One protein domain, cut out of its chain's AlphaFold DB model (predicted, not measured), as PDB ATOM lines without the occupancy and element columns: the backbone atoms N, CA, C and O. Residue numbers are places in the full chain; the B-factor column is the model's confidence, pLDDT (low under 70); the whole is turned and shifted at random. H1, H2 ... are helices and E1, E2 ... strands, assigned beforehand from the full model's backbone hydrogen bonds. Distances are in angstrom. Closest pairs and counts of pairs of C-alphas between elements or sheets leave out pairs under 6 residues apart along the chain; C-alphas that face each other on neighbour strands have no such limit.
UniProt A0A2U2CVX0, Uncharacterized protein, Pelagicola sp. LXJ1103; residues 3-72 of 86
ATOM      1  N   LEU A   3      50.651 -27.331   0.714       94.38
ATOM      2  CA  LEU A   3      49.421 -28.113   0.755       94.38
ATOM      3  C   LEU A   3      48.326 -27.296   1.438       94.38
ATOM      4  O   LEU A   3      48.507 -26.853   2.574       94.38
ATOM      5  N   TYR A   4      47.192 -27.146   0.766       94.62
ATOM      6  CA  TYR A   4      46.035 -26.399   1.232       94.62
ATOM      7  C   TYR A   4      44.815 -27.302   1.352       94.62
ATOM      8  O   TYR A   4      44.479 -28.059   0.440       94.62
ATOM      9  N   LEU A   5      44.129 -27.176   2.480       93.44
ATOM     10  CA  LEU A   5      42.783 -27.685   2.661       93.44
ATOM     11  C   LEU A   5      41.799 -26.557   2.335       93.44
ATOM     12  O   LEU A   5      41.832 -25.502   2.963       93.44
ATOM     13  N   VAL A   6      40.933 -26.791   1.355       93.62
ATOM     14  CA  VAL A   6      39.811 -25.916   1.011       93.62
ATOM     15  C   VAL A   6      38.581 -26.455   1.726       93.62
ATOM     16  O   VAL A   6      38.194 -27.603   1.500       93.62
ATOM     17  N   THR A   7      37.966 -25.656   2.594       91.00
ATOM     18  CA  THR A   7      36.783 -26.064   3.362       91.00
ATOM     19  C   THR A   7      35.699 -25.014   3.337       91.00
ATOM     20  O   THR A   7      35.963 -23.815   3.390       91.00
ATOM     21  N   ARG A   8      34.453 -25.471   3.353       88.75
ATOM     22  CA  ARG A   8      33.310 -24.593   3.569       88.75
ATOM     23  C   ARG A   8      33.393 -23.927   4.957       88.75
ATOM     24  O   ARG A   8      33.567 -24.647   5.944       88.75
ATOM     25  N   PRO A   9      33.183 -22.602   5.062       84.25
ATOM     26  CA  PRO A   9      33.171 -21.900   6.334       84.25
ATOM     27  C   PRO A   9      32.140 -22.491   7.297       84.25
ATOM     28  O   PRO A   9      31.033 -22.899   6.911       84.25
ATOM     29  N   LYS A  10      32.483 -22.520   8.587       76.69
ATOM     30  CA  LYS A  10      31.590 -23.054   9.621       76.69
ATOM     31  C   LYS A  10      30.288 -22.249   9.660       76.69
ATOM     32  O   LYS A  10      30.294 -21.026   9.703       76.69
ATOM     33  N   GLY A  11      29.152 -22.947   9.649       77.56
ATOM     34  CA  GLY A  11      27.825 -22.318   9.633       77.56
ATOM     35  C   GLY A  11      27.345 -21.852   8.251       77.56
ATOM     36  O   GLY A  11      26.163 -21.552   8.100       77.56
ATOM     37  N   ALA A  12      28.182 -21.889   7.208       82.75
ATOM     38  CA  ALA A  12      27.788 -21.509   5.851       82.75
ATOM     39  C   ALA A  12      27.033 -22.644   5.129       82.75
ATOM     40  O   ALA A  12      27.462 -23.168   4.103       82.75
ATOM     41  N   ALA A  13      25.898 -23.089   5.684       83.12
ATOM     42  CA  ALA A  13      25.033 -24.115   5.077       83.12
ATOM     43  C   ALA A  13      24.548 -23.737   3.668       83.12
ATOM     44  O   ALA A  13      24.389 -24.618   2.828       83.12
ATOM     45  N   HIS A  14      24.394 -22.438   3.411       83.50
ATOM     46  CA  HIS A  14      23.997 -21.886   2.117       83.50
ATOM     47  C   HIS A  14      25.019 -22.130   0.992       83.50
ATOM     48  O   HIS A  14      24.650 -22.042  -0.171       83.50
ATOM     49  N   LEU A  15      26.275 -22.465   1.321       83.44
ATOM     50  CA  LEU A  15      27.332 -22.765   0.344       83.44
ATOM     51  C   LEU A  15      27.414 -24.252  -0.041       83.44
ATOM     52  O   LEU A  15      28.329 -24.656  -0.753       83.44
ATOM     53  N   LYS A  16      26.501 -25.106   0.441       81.81
ATOM     54  CA  LYS A  16      26.458 -26.512   0.017       81.81
ATOM     55  C   LYS A  16      26.014 -26.597  -1.441       81.81
ATOM     56  O   LYS A  16      24.905 -26.182  -1.773       81.81
ATOM     57  N   ASN A  17      26.856 -27.168  -2.298       81.25
ATOM     58  CA  ASN A  17      26.467 -27.459  -3.674       81.25
ATOM     59  C   ASN A  17      25.623 -28.753  -3.754       81.25
ATOM     60  O   ASN A  17      25.744 -29.625  -2.888       81.25
ATOM     61  N   PRO A  18      24.785 -28.918  -4.795       81.06
ATOM     62  CA  PRO A  18      23.954 -30.114  -4.978       81.06
ATOM     63  C   PRO A  18      24.745 -31.424  -5.108       81.06
ATOM     64  O   PRO A  18      24.210 -32.495  -4.845       81.06
ATOM     65  N   SER A  19      26.017 -31.342  -5.499       83.69
ATOM     66  CA  SER A  19      26.921 -32.490  -5.634       83.69
ATOM     67  C   SER A  19      27.548 -32.929  -4.308       83.69
ATOM     68  O   SER A  19      28.317 -33.887  -4.289       83.69
ATOM     69  N   ALA A  20      27.223 -32.252  -3.203       84.56
ATOM     70  CA  ALA A  20      27.726 -32.517  -1.860       84.56
ATOM     71  C   ALA A  20      29.263 -32.486  -1.727       84.56
ATOM     72  O   ALA A  20      29.807 -33.108  -0.819       84.56
ATOM     73  N   ILE A  21      29.974 -31.764  -2.599       88.38
ATOM     74  CA  ILE A  21      31.435 -31.611  -2.525       88.38
ATOM     75  C   ILE A  21      31.742 -30.391  -1.654       88.38
ATOM     76  O   ILE A  21      31.546 -29.267  -2.111       88.38
ATOM     77  N   HIS A  22      32.163 -30.582  -0.399       89.19
ATOM     78  CA  HIS A  22      32.349 -29.463   0.546       89.19
ATOM     79  C   HIS A  22      33.792 -29.257   1.008       89.19
ATOM     80  O   HIS A  22      34.057 -28.380   1.839       89.19
ATOM     81  N   SER A  23      34.732 -30.018   0.459       91.81
ATOM     82  CA  SER A  23      36.148 -29.779   0.696       91.81
ATOM     83  C   SER A  23      37.030 -30.356  -0.401       91.81
ATOM     84  O   SER A  23      36.637 -31.254  -1.149       91.81
ATOM     85  N   ALA A  24      38.245 -29.827  -0.481       94.62
ATOM     86  CA  ALA A  24      39.300 -30.326  -1.347       94.62
ATOM     87  C   ALA A  24      40.649 -30.229  -0.641       94.62
ATOM     88  O   ALA A  24      40.860 -29.349   0.191       94.62
ATOM     89  N   LEU A  25      41.564 -31.126  -0.989       94.88
ATOM     90  CA  LEU A  25      42.962 -31.060  -0.592       94.88
ATOM     91  C   LEU A  25      43.789 -30.891  -1.864       94.88
ATOM     92  O   LEU A  25      43.733 -31.738  -2.756       94.88
ATOM     93  N   VAL A  26      44.521 -29.786  -1.963       96.62
ATOM     94  CA  VAL A  26      45.250 -29.400  -3.178       96.62
ATOM     95  C   VAL A  26      46.610 -28.833  -2.813       96.62
ATOM     96  O   VAL A  26      46.758 -28.186  -1.777       96.62
ATOM     97  N   ASP A  27      47.613 -29.047  -3.652       96.19
ATOM     98  CA  ASP A  27      48.842 -28.279  -3.572       96.19
ATOM     99  C   ASP A  27      48.708 -27.001  -4.411       96.19
ATOM    100  O   ASP A  27      48.195 -27.021  -5.528       96.19
ATOM    101  N   ALA A  28      49.116 -25.861  -3.854       96.06
ATOM    102  CA  ALA A  28      49.027 -24.561  -4.516       96.06
ATOM    103  C   ALA A  28      50.113 -23.583  -4.035       96.06
ATOM    104  O   ALA A  28      50.789 -23.813  -3.027       96.06
ATOM    105  N   ALA A  29      50.302 -22.494  -4.783       95.00
ATOM    106  CA  ALA A  29      51.250 -21.438  -4.430       95.00
ATOM    107  C   ALA A  29      50.775 -20.620  -3.214       95.00
ATOM    108  O   ALA A  29      51.569 -20.311  -2.328       95.00
ATOM    109  N   ASP A  30      49.476 -20.327  -3.150       94.50
ATOM    110  CA  ASP A  30      48.813 -19.543  -2.107       94.50
ATOM    111  C   ASP A  30      47.334 -19.959  -1.952       94.50
ATOM    112  O   ASP A  30      46.844 -20.852  -2.651       94.50
ATOM    113  N   GLY A  31      46.620 -19.327  -1.014       90.12
ATOM    114  CA  GLY A  31      45.194 -19.576  -0.769       90.12
ATOM    115  C   GLY A  31      44.307 -19.357  -2.007       90.12
ATOM    116  O   GLY A  31      43.592 -20.279  -2.403       90.12
ATOM    117  N   PRO A  32      44.355 -18.193  -2.681       95.00
ATOM    118  CA  PRO A  32      43.601 -17.975  -3.918       95.00
ATOM    119  C   PRO A  32      43.870 -19.031  -5.004       95.00
ATOM    120  O   PRO A  32      42.931 -19.537  -5.624       95.00
ATOM    121  N   ALA A  33      45.131 -19.428  -5.196       96.62
ATOM    122  CA  ALA A  33      45.506 -20.494  -6.118       96.62
ATOM    123  C   ALA A  33      44.942 -21.862  -5.697       96.62
ATOM    124  O   ALA A  33      44.592 -22.662  -6.564       96.62
ATOM    125  N   ALA A  34      44.790 -22.129  -4.395       95.69
ATOM    126  CA  ALA A  34      44.166 -23.355  -3.902       95.69
ATOM    127  C   ALA A  34      42.682 -23.447  -4.296       95.69
ATOM    128  O   ALA A  34      42.228 -24.504  -4.734       95.69
ATOM    129  N   VAL A  35      41.928 -22.346  -4.223       95.50
ATOM    130  CA  VAL A  35      40.524 -22.321  -4.680       95.50
ATOM    131  C   VAL A  35      40.435 -22.577  -6.187       95.50
ATOM    132  O   VAL A  35      39.580 -23.341  -6.639       95.50
ATOM    133  N   LEU A  36      41.330 -21.976  -6.979       95.75
ATOM    134  CA  LEU A  36      41.396 -22.218  -8.424       95.75
ATOM    135  C   LEU A  36      41.718 -23.684  -8.738       95.75
ATOM    136  O   LEU A  36      41.024 -24.295  -9.551       95.75
ATOM    137  N   ALA A  37      42.709 -24.265  -8.059       95.62
ATOM    138  CA  ALA A  37      43.080 -25.668  -8.217       95.62
ATOM    139  C   ALA A  37      41.927 -26.612  -7.832       95.62
ATOM    140  O   ALA A  37      41.633 -27.552  -8.567       95.62
ATOM    141  N   ALA A  38      41.220 -26.336  -6.734       95.06
ATOM    142  CA  ALA A  38      40.070 -27.131  -6.303       95.06
ATOM    143  C   ALA A  38      38.911 -27.081  -7.315       95.06
ATOM    144  O   ALA A  38      38.335 -28.117  -7.654       95.06
ATOM    145  N   ASN A  39      38.600 -25.901  -7.866       94.69
ATOM    146  CA  ASN A  39      37.593 -25.770  -8.923       94.69
ATOM    147  C   ASN A  39      38.002 -26.530 -10.199       94.69
ATOM    148  O   ASN A  39      37.156 -27.157 -10.834       94.69
ATOM    149  N   ALA A  40      39.294 -26.551 -10.545       95.12
ATOM    150  CA  ALA A  40      39.793 -27.286 -11.708       95.12
ATOM    151  C   ALA A  40      39.613 -28.816 -11.597       95.12
ATOM    152  O   ALA A  40      39.499 -29.485 -12.621       95.12
ATOM    153  N   LEU A  41      39.522 -29.373 -10.381       93.31
ATOM    154  CA  LEU A  41      39.214 -30.799 -10.161       93.31
ATOM    155  C   LEU A  41      37.756 -31.158 -10.468       93.31
ATOM    156  O   LEU A  41      37.415 -32.330 -10.604       93.31
ATOM    157  N   THR A  42      36.882 -30.158 -10.561       90.62
ATOM    158  CA  THR A  42      35.441 -30.333 -10.752       90.62
ATOM    159  C   THR A  42      34.939 -29.452 -11.900       90.62
ATOM    160  O   THR A  42      34.048 -28.630 -11.707       90.62
ATOM    161  N   PRO A  43      35.459 -29.635 -13.132       88.25
ATOM    162  CA  PRO A  43      35.213 -28.720 -14.254       88.25
ATOM    163  C   PRO A  43      33.743 -28.661 -14.693       88.25
ATOM    164  O   PRO A  43      33.317 -27.703 -15.327       88.25
ATOM    165  N   ASN A  44      32.958 -29.682 -14.344       88.19
ATOM    166  CA  ASN A  44      31.530 -29.755 -14.647       88.19
ATOM    167  C   ASN A  44      30.662 -28.998 -13.627       88.19
ATOM    168  O   ASN A  44      29.444 -28.932 -13.788       88.19
ATOM    169  N   LEU A  45      31.265 -28.464 -12.561       84.25
ATOM    170  CA  LEU A  45      30.589 -27.689 -11.532       84.25
ATOM    171  C   LEU A  45      30.968 -26.213 -11.694       84.25
ATOM    172  O   LEU A  45      32.137 -25.863 -11.835       84.25
ATOM    173  N   ASN A  46      29.966 -25.333 -11.675       84.06
ATOM    174  CA  ASN A  46      30.167 -23.894 -11.827       84.06
ATOM    175  C   ASN A  46      30.754 -23.303 -10.533       84.06
ATOM    176  O   ASN A  46      30.000 -22.918  -9.643       84.06
ATOM    177  N   THR A  47      32.086 -23.322 -10.421       88.06
ATOM    178  CA  THR A  47      32.882 -22.789  -9.294       88.06
ATOM    179  C   THR A  47      32.425 -23.259  -7.897       88.06
ATOM    180  O   THR A  47      32.136 -22.441  -7.020       88.06
ATOM    181  N   PRO A  48      32.386 -24.581  -7.632       90.25
ATOM    182  CA  PRO A  48      31.799 -25.150  -6.412       90.25
ATOM    183  C   PRO A  48      32.470 -24.732  -5.096       90.25
ATOM    184  O   PRO A  48      31.859 -24.912  -4.045       90.25
ATOM    185  N   PHE A  49      33.692 -24.191  -5.140       92.00
ATOM    186  CA  PHE A  49      34.440 -23.726  -3.968       92.00
ATOM    187  C   PHE A  49      34.410 -22.194  -3.793       92.00
ATOM    188  O   PHE A  49      35.212 -21.632  -3.048       92.00
ATOM    189  N   ALA A  50      33.514 -21.484  -4.486       91.19
ATOM    190  CA  ALA A  50      33.356 -20.040  -4.313       91.19
ATOM    191  C   ALA A  50      32.946 -19.688  -2.867       91.19
ATOM    192  O   ALA A  50      31.959 -20.203  -2.344       91.19
ATOM    193  N   GLY A  51      33.710 -18.797  -2.225       88.81
ATOM    194  CA  GLY A  51      33.484 -18.387  -0.832       88.81
ATOM    195  C   GLY A  51      33.969 -19.393   0.218       88.81
ATOM    196  O   GLY A  51      33.550 -19.299   1.369       88.81
ATOM    197  N   PHE A  52      34.804 -20.365  -0.167       91.44
ATOM    198  CA  PHE A  52      35.388 -21.328   0.766       91.44
ATOM    199  C   PHE A  52      36.664 -20.786   1.415       91.44
ATOM    200  O   PHE A  52      37.405 -20.018   0.801       91.44
ATOM    201  N   ASP A  53      36.931 -21.236   2.639       90.56
ATOM    202  CA  ASP A  53      38.158 -20.926   3.361       90.56
ATOM    203  C   ASP A  53      39.299 -21.822   2.880       90.56
ATOM    204  O   ASP A  53      39.100 -22.990   2.528       90.56
ATOM    205  N   THR A  54      40.515 -21.283   2.911       92.31
ATOM    206  CA  THR A  54      41.736 -22.025   2.591       92.31
ATOM    207  C   THR A  54      42.676 -22.032   3.777       92.31
ATOM    208  O   THR A  54      43.071 -20.976   4.269       92.31
ATOM    209  N   THR A  55      43.095 -23.221   4.181       90.94
ATOM    210  CA  THR A  55      44.014 -23.418   5.299       90.94
ATOM    211  C   THR A  55      45.264 -24.118   4.800       90.94
ATOM    212  O   THR A  55      45.188 -25.219   4.256       90.94
ATOM    213  N   GLN A  56      46.430 -23.500   4.985       91.81
ATOM    214  CA  GLN A  56      47.699 -24.156   4.685       91.81
ATOM    215  C   GLN A  56      47.960 -25.252   5.726       91.81
ATOM    216  O   GLN A  56      48.202 -24.970   6.896       91.81
ATOM    217  N   VAL A  57      47.925 -26.515   5.306       90.38
ATOM    218  CA  VAL A  57      48.100 -27.676   6.196       90.38
ATOM    219  C   VAL A  57      49.523 -28.236   6.178       90.38
ATOM    220  O   VAL A  57      49.905 -28.960   7.101       90.38
ATOM    221  N   ALA A  58      50.320 -27.890   5.161       90.12
ATOM    222  CA  ALA A  58      51.758 -28.145   5.122       90.12
ATOM    223  C   ALA A  58      52.491 -27.124   4.235       90.12
ATOM    224  O   ALA A  58      51.976 -26.691   3.203       90.12
ATOM    225  N   ALA A  59      53.733 -26.785   4.595       92.56
ATOM    226  CA  ALA A  59      54.614 -25.957   3.760       92.56
ATOM    227  C   ALA A  59      54.981 -26.634   2.430       92.56
ATOM    228  O   ALA A  59      55.170 -25.961   1.419       92.56
ATOM    229  N   THR A  60      55.018 -27.969   2.425       93.69
ATOM    230  CA  THR A  60      55.350 -28.776   1.254       93.69
ATOM    231  C   THR A  60      54.466 -30.017   1.229       93.69
ATOM    232  O   THR A  60      54.420 -30.760   2.209       93.69
ATOM    233  N   ALA A  61      53.770 -30.245   0.115       91.19
ATOM    234  CA  ALA A  61      53.061 -31.492  -0.143       91.19
ATOM    235  C   ALA A  61      54.043 -32.675  -0.185       91.19
ATOM    236  O   ALA A  61      55.167 -32.548  -0.676       91.19
ATOM    237  N   ALA A  62      53.623 -33.827   0.339       91.06
ATOM    238  CA  ALA A  62      54.436 -35.034   0.296       91.06
ATOM    239  C   ALA A  62      54.679 -35.488  -1.155       91.06
ATOM    240  O   ALA A  62      53.848 -35.269  -2.038       91.06
ATOM    241  N   GLY A  63      55.814 -36.147  -1.397       93.50
ATOM    242  CA  GLY A  63      56.103 -36.733  -2.704       93.50
ATOM    243  C   GLY A  63      55.016 -37.729  -3.119       93.50
ATOM    244  O   GLY A  63      54.617 -38.573  -2.320       93.50
ATOM    245  N   GLY A  64      54.531 -37.614  -4.357       91.62
ATOM    246  CA  GLY A  64      53.450 -38.458  -4.879       91.62
ATOM    247  C   GLY A  64      52.040 -38.048  -4.440       91.62
ATOM    248  O   GLY A  64      51.095 -38.787  -4.702       91.62
ATOM    249  N   PHE A  65      51.877 -36.893  -3.785       93.25
ATOM    250  CA  PHE A  65      50.556 -36.339  -3.498       93.25
ATOM    251  C   PHE A  65      49.767 -36.078  -4.790       93.25
ATOM    252  O   PHE A  65      50.305 -35.547  -5.761       93.25
ATOM    253  N   VAL A  66      48.480 -36.428  -4.770       94.88
ATOM    254  CA  VAL A  66      47.528 -36.162  -5.850       94.88
ATOM    255  C   VAL A  66      46.374 -35.338  -5.272       94.88
ATOM    256  O   VAL A  66      45.771 -35.781  -4.289       94.88
ATOM    257  N   PRO A  67      46.047 -34.173  -5.859       95.06
ATOM    258  CA  PRO A  67      44.911 -33.367  -5.430       95.06
ATOM    259  C   PRO A  67      43.596 -34.153  -5.447       95.06
ATOM    260  O   PRO A  67      43.345 -34.946  -6.357       95.06
ATOM    261  N   CYS A  68      42.735 -33.922  -4.459       94.50
ATOM    262  CA  CYS A  68      41.480 -34.653  -4.323       94.50
ATOM    263  C   CYS A  68      40.346 -33.791  -3.758       94.50
ATOM    264  O   CYS A  68      40.563 -32.756  -3.127       94.50
ATOM    265  N   VAL A  69      39.115 -34.248  -3.990       93.69
ATOM    266  CA  VAL A  69      37.881 -33.653  -3.469       93.69
ATOM    267  C   VAL A  69      37.188 -34.635  -2.535       93.69
ATOM    268  O   VAL A  69      37.265 -35.848  -2.733       93.69
ATOM    269  N   PHE A  70      36.489 -34.113  -1.534       90.81
ATOM    270  CA  PHE A  70      35.716 -34.923  -0.602       90.81
ATOM    271  C   PHE A  70      34.227 -34.659  -0.786       90.81
ATOM    272  O   PHE A  70      33.781 -33.513  -0.891       90.81
ATOM    273  N   GLN A  71      33.451 -35.739  -0.775       89.25
ATOM    274  CA  GLN A  71      32.014 -35.649  -0.587       89.25
ATOM    275  C   GLN A  71      31.734 -35.468   0.910       89.25
ATOM    276  O   GLN A  71      32.073 -36.326   1.723       89.25
ATOM    277  N   GLY A  72      31.110 -34.352   1.270       85.88
ATOM    278  CA  GLY A  72      30.922 -33.925   2.649       85.88
ATOM    279  C   GLY A  72      31.996 -32.951   3.132       85.88
ATOM    280  O   GLY A  72      32.815 -32.455   2.363       85.88
TER     281      GLY A  72
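This is residues 3 to 72 of the 86 residues of an uncharacterized protein of Pelagicola sp. LXJ1103 (UniProt A0A2U2CVX0). A strongly twisted sheet of four strands forms a wall, and one helix, H1, packs over one of its faces and crosses its strands, while the other face is bare of named helices. Loops lengthen the body beyond both ends of the strands: residues 8 to 20 reach out at one end, and the link from E3 to E4 makes the other. The printed part has 70 residues, with four named strands and one named helix in the order E1, E2, H1, E3, E4; the sheet runs E3, E1, E2, E4, all antiparallel. The class is mixed, helices and strands, though under half of the residues are in named elements. The whole is compact, with a radius of gyration of the C-alphas of 11.4 A and spans of 34 by 24 by 19 A.

In the sheet, the inner strands E1, residues 3 to 7, and E2, residues 21 to 28, form a hairpin, with N 4 and O 26 2.8 A apart, within hydrogen-bond range. The edge strand E3, residues 53 to 58, is antiparallel to E1, with N 5 and O 55 at 2.8 A. The other edge strand, E4, residues 68 to 71, is antiparallel to E2, with N 68 and O 25 at 2.9 A. E1 and E4 are apart. H1, residues 31 to 40, is on the sheet at a height of 7.8 A, in two layers, a helix on one face of a sheet. It lies over E2 and only just over E1, on which 3 of its C-alphas fall. On the local plane it stands at 61 degrees to E2, only just across the strands. The closest C-alphas of H1 and E2 are those of Ala 34 and Ala 28, 5.0 A apart. E2, H1 and E3 make a split strand-helix-strand unit, two strands running the same way with E1 between them in the sheet; its crossover is right-handed. In H1 every O i to N i+4 pair is within hydrogen-bond range.

E1 begins at C-alpha 3, (49.421, -28.113, 0.755), and is 13.1 A long. E2 is the longest strand, 19.1 A from first to last C-alpha. H1 measures 14.4 A and begins at C-alpha 31, (45.194, -19.576, -0.769). E3 measures 15.5 A. E4 measures 10.2 A and ends at C-alpha 71, (32.014, -35.649, -0.587).

The two C-alphas farthest apart are those of His 14 and Gly 63, 35.7 A. The links from E1 to E2 and from H1 to E3 are long, with 13 and 12 residues. The link from E2 to H1 is tight. The printed part has no cut, and no printed residue is under 70 in pLDDT.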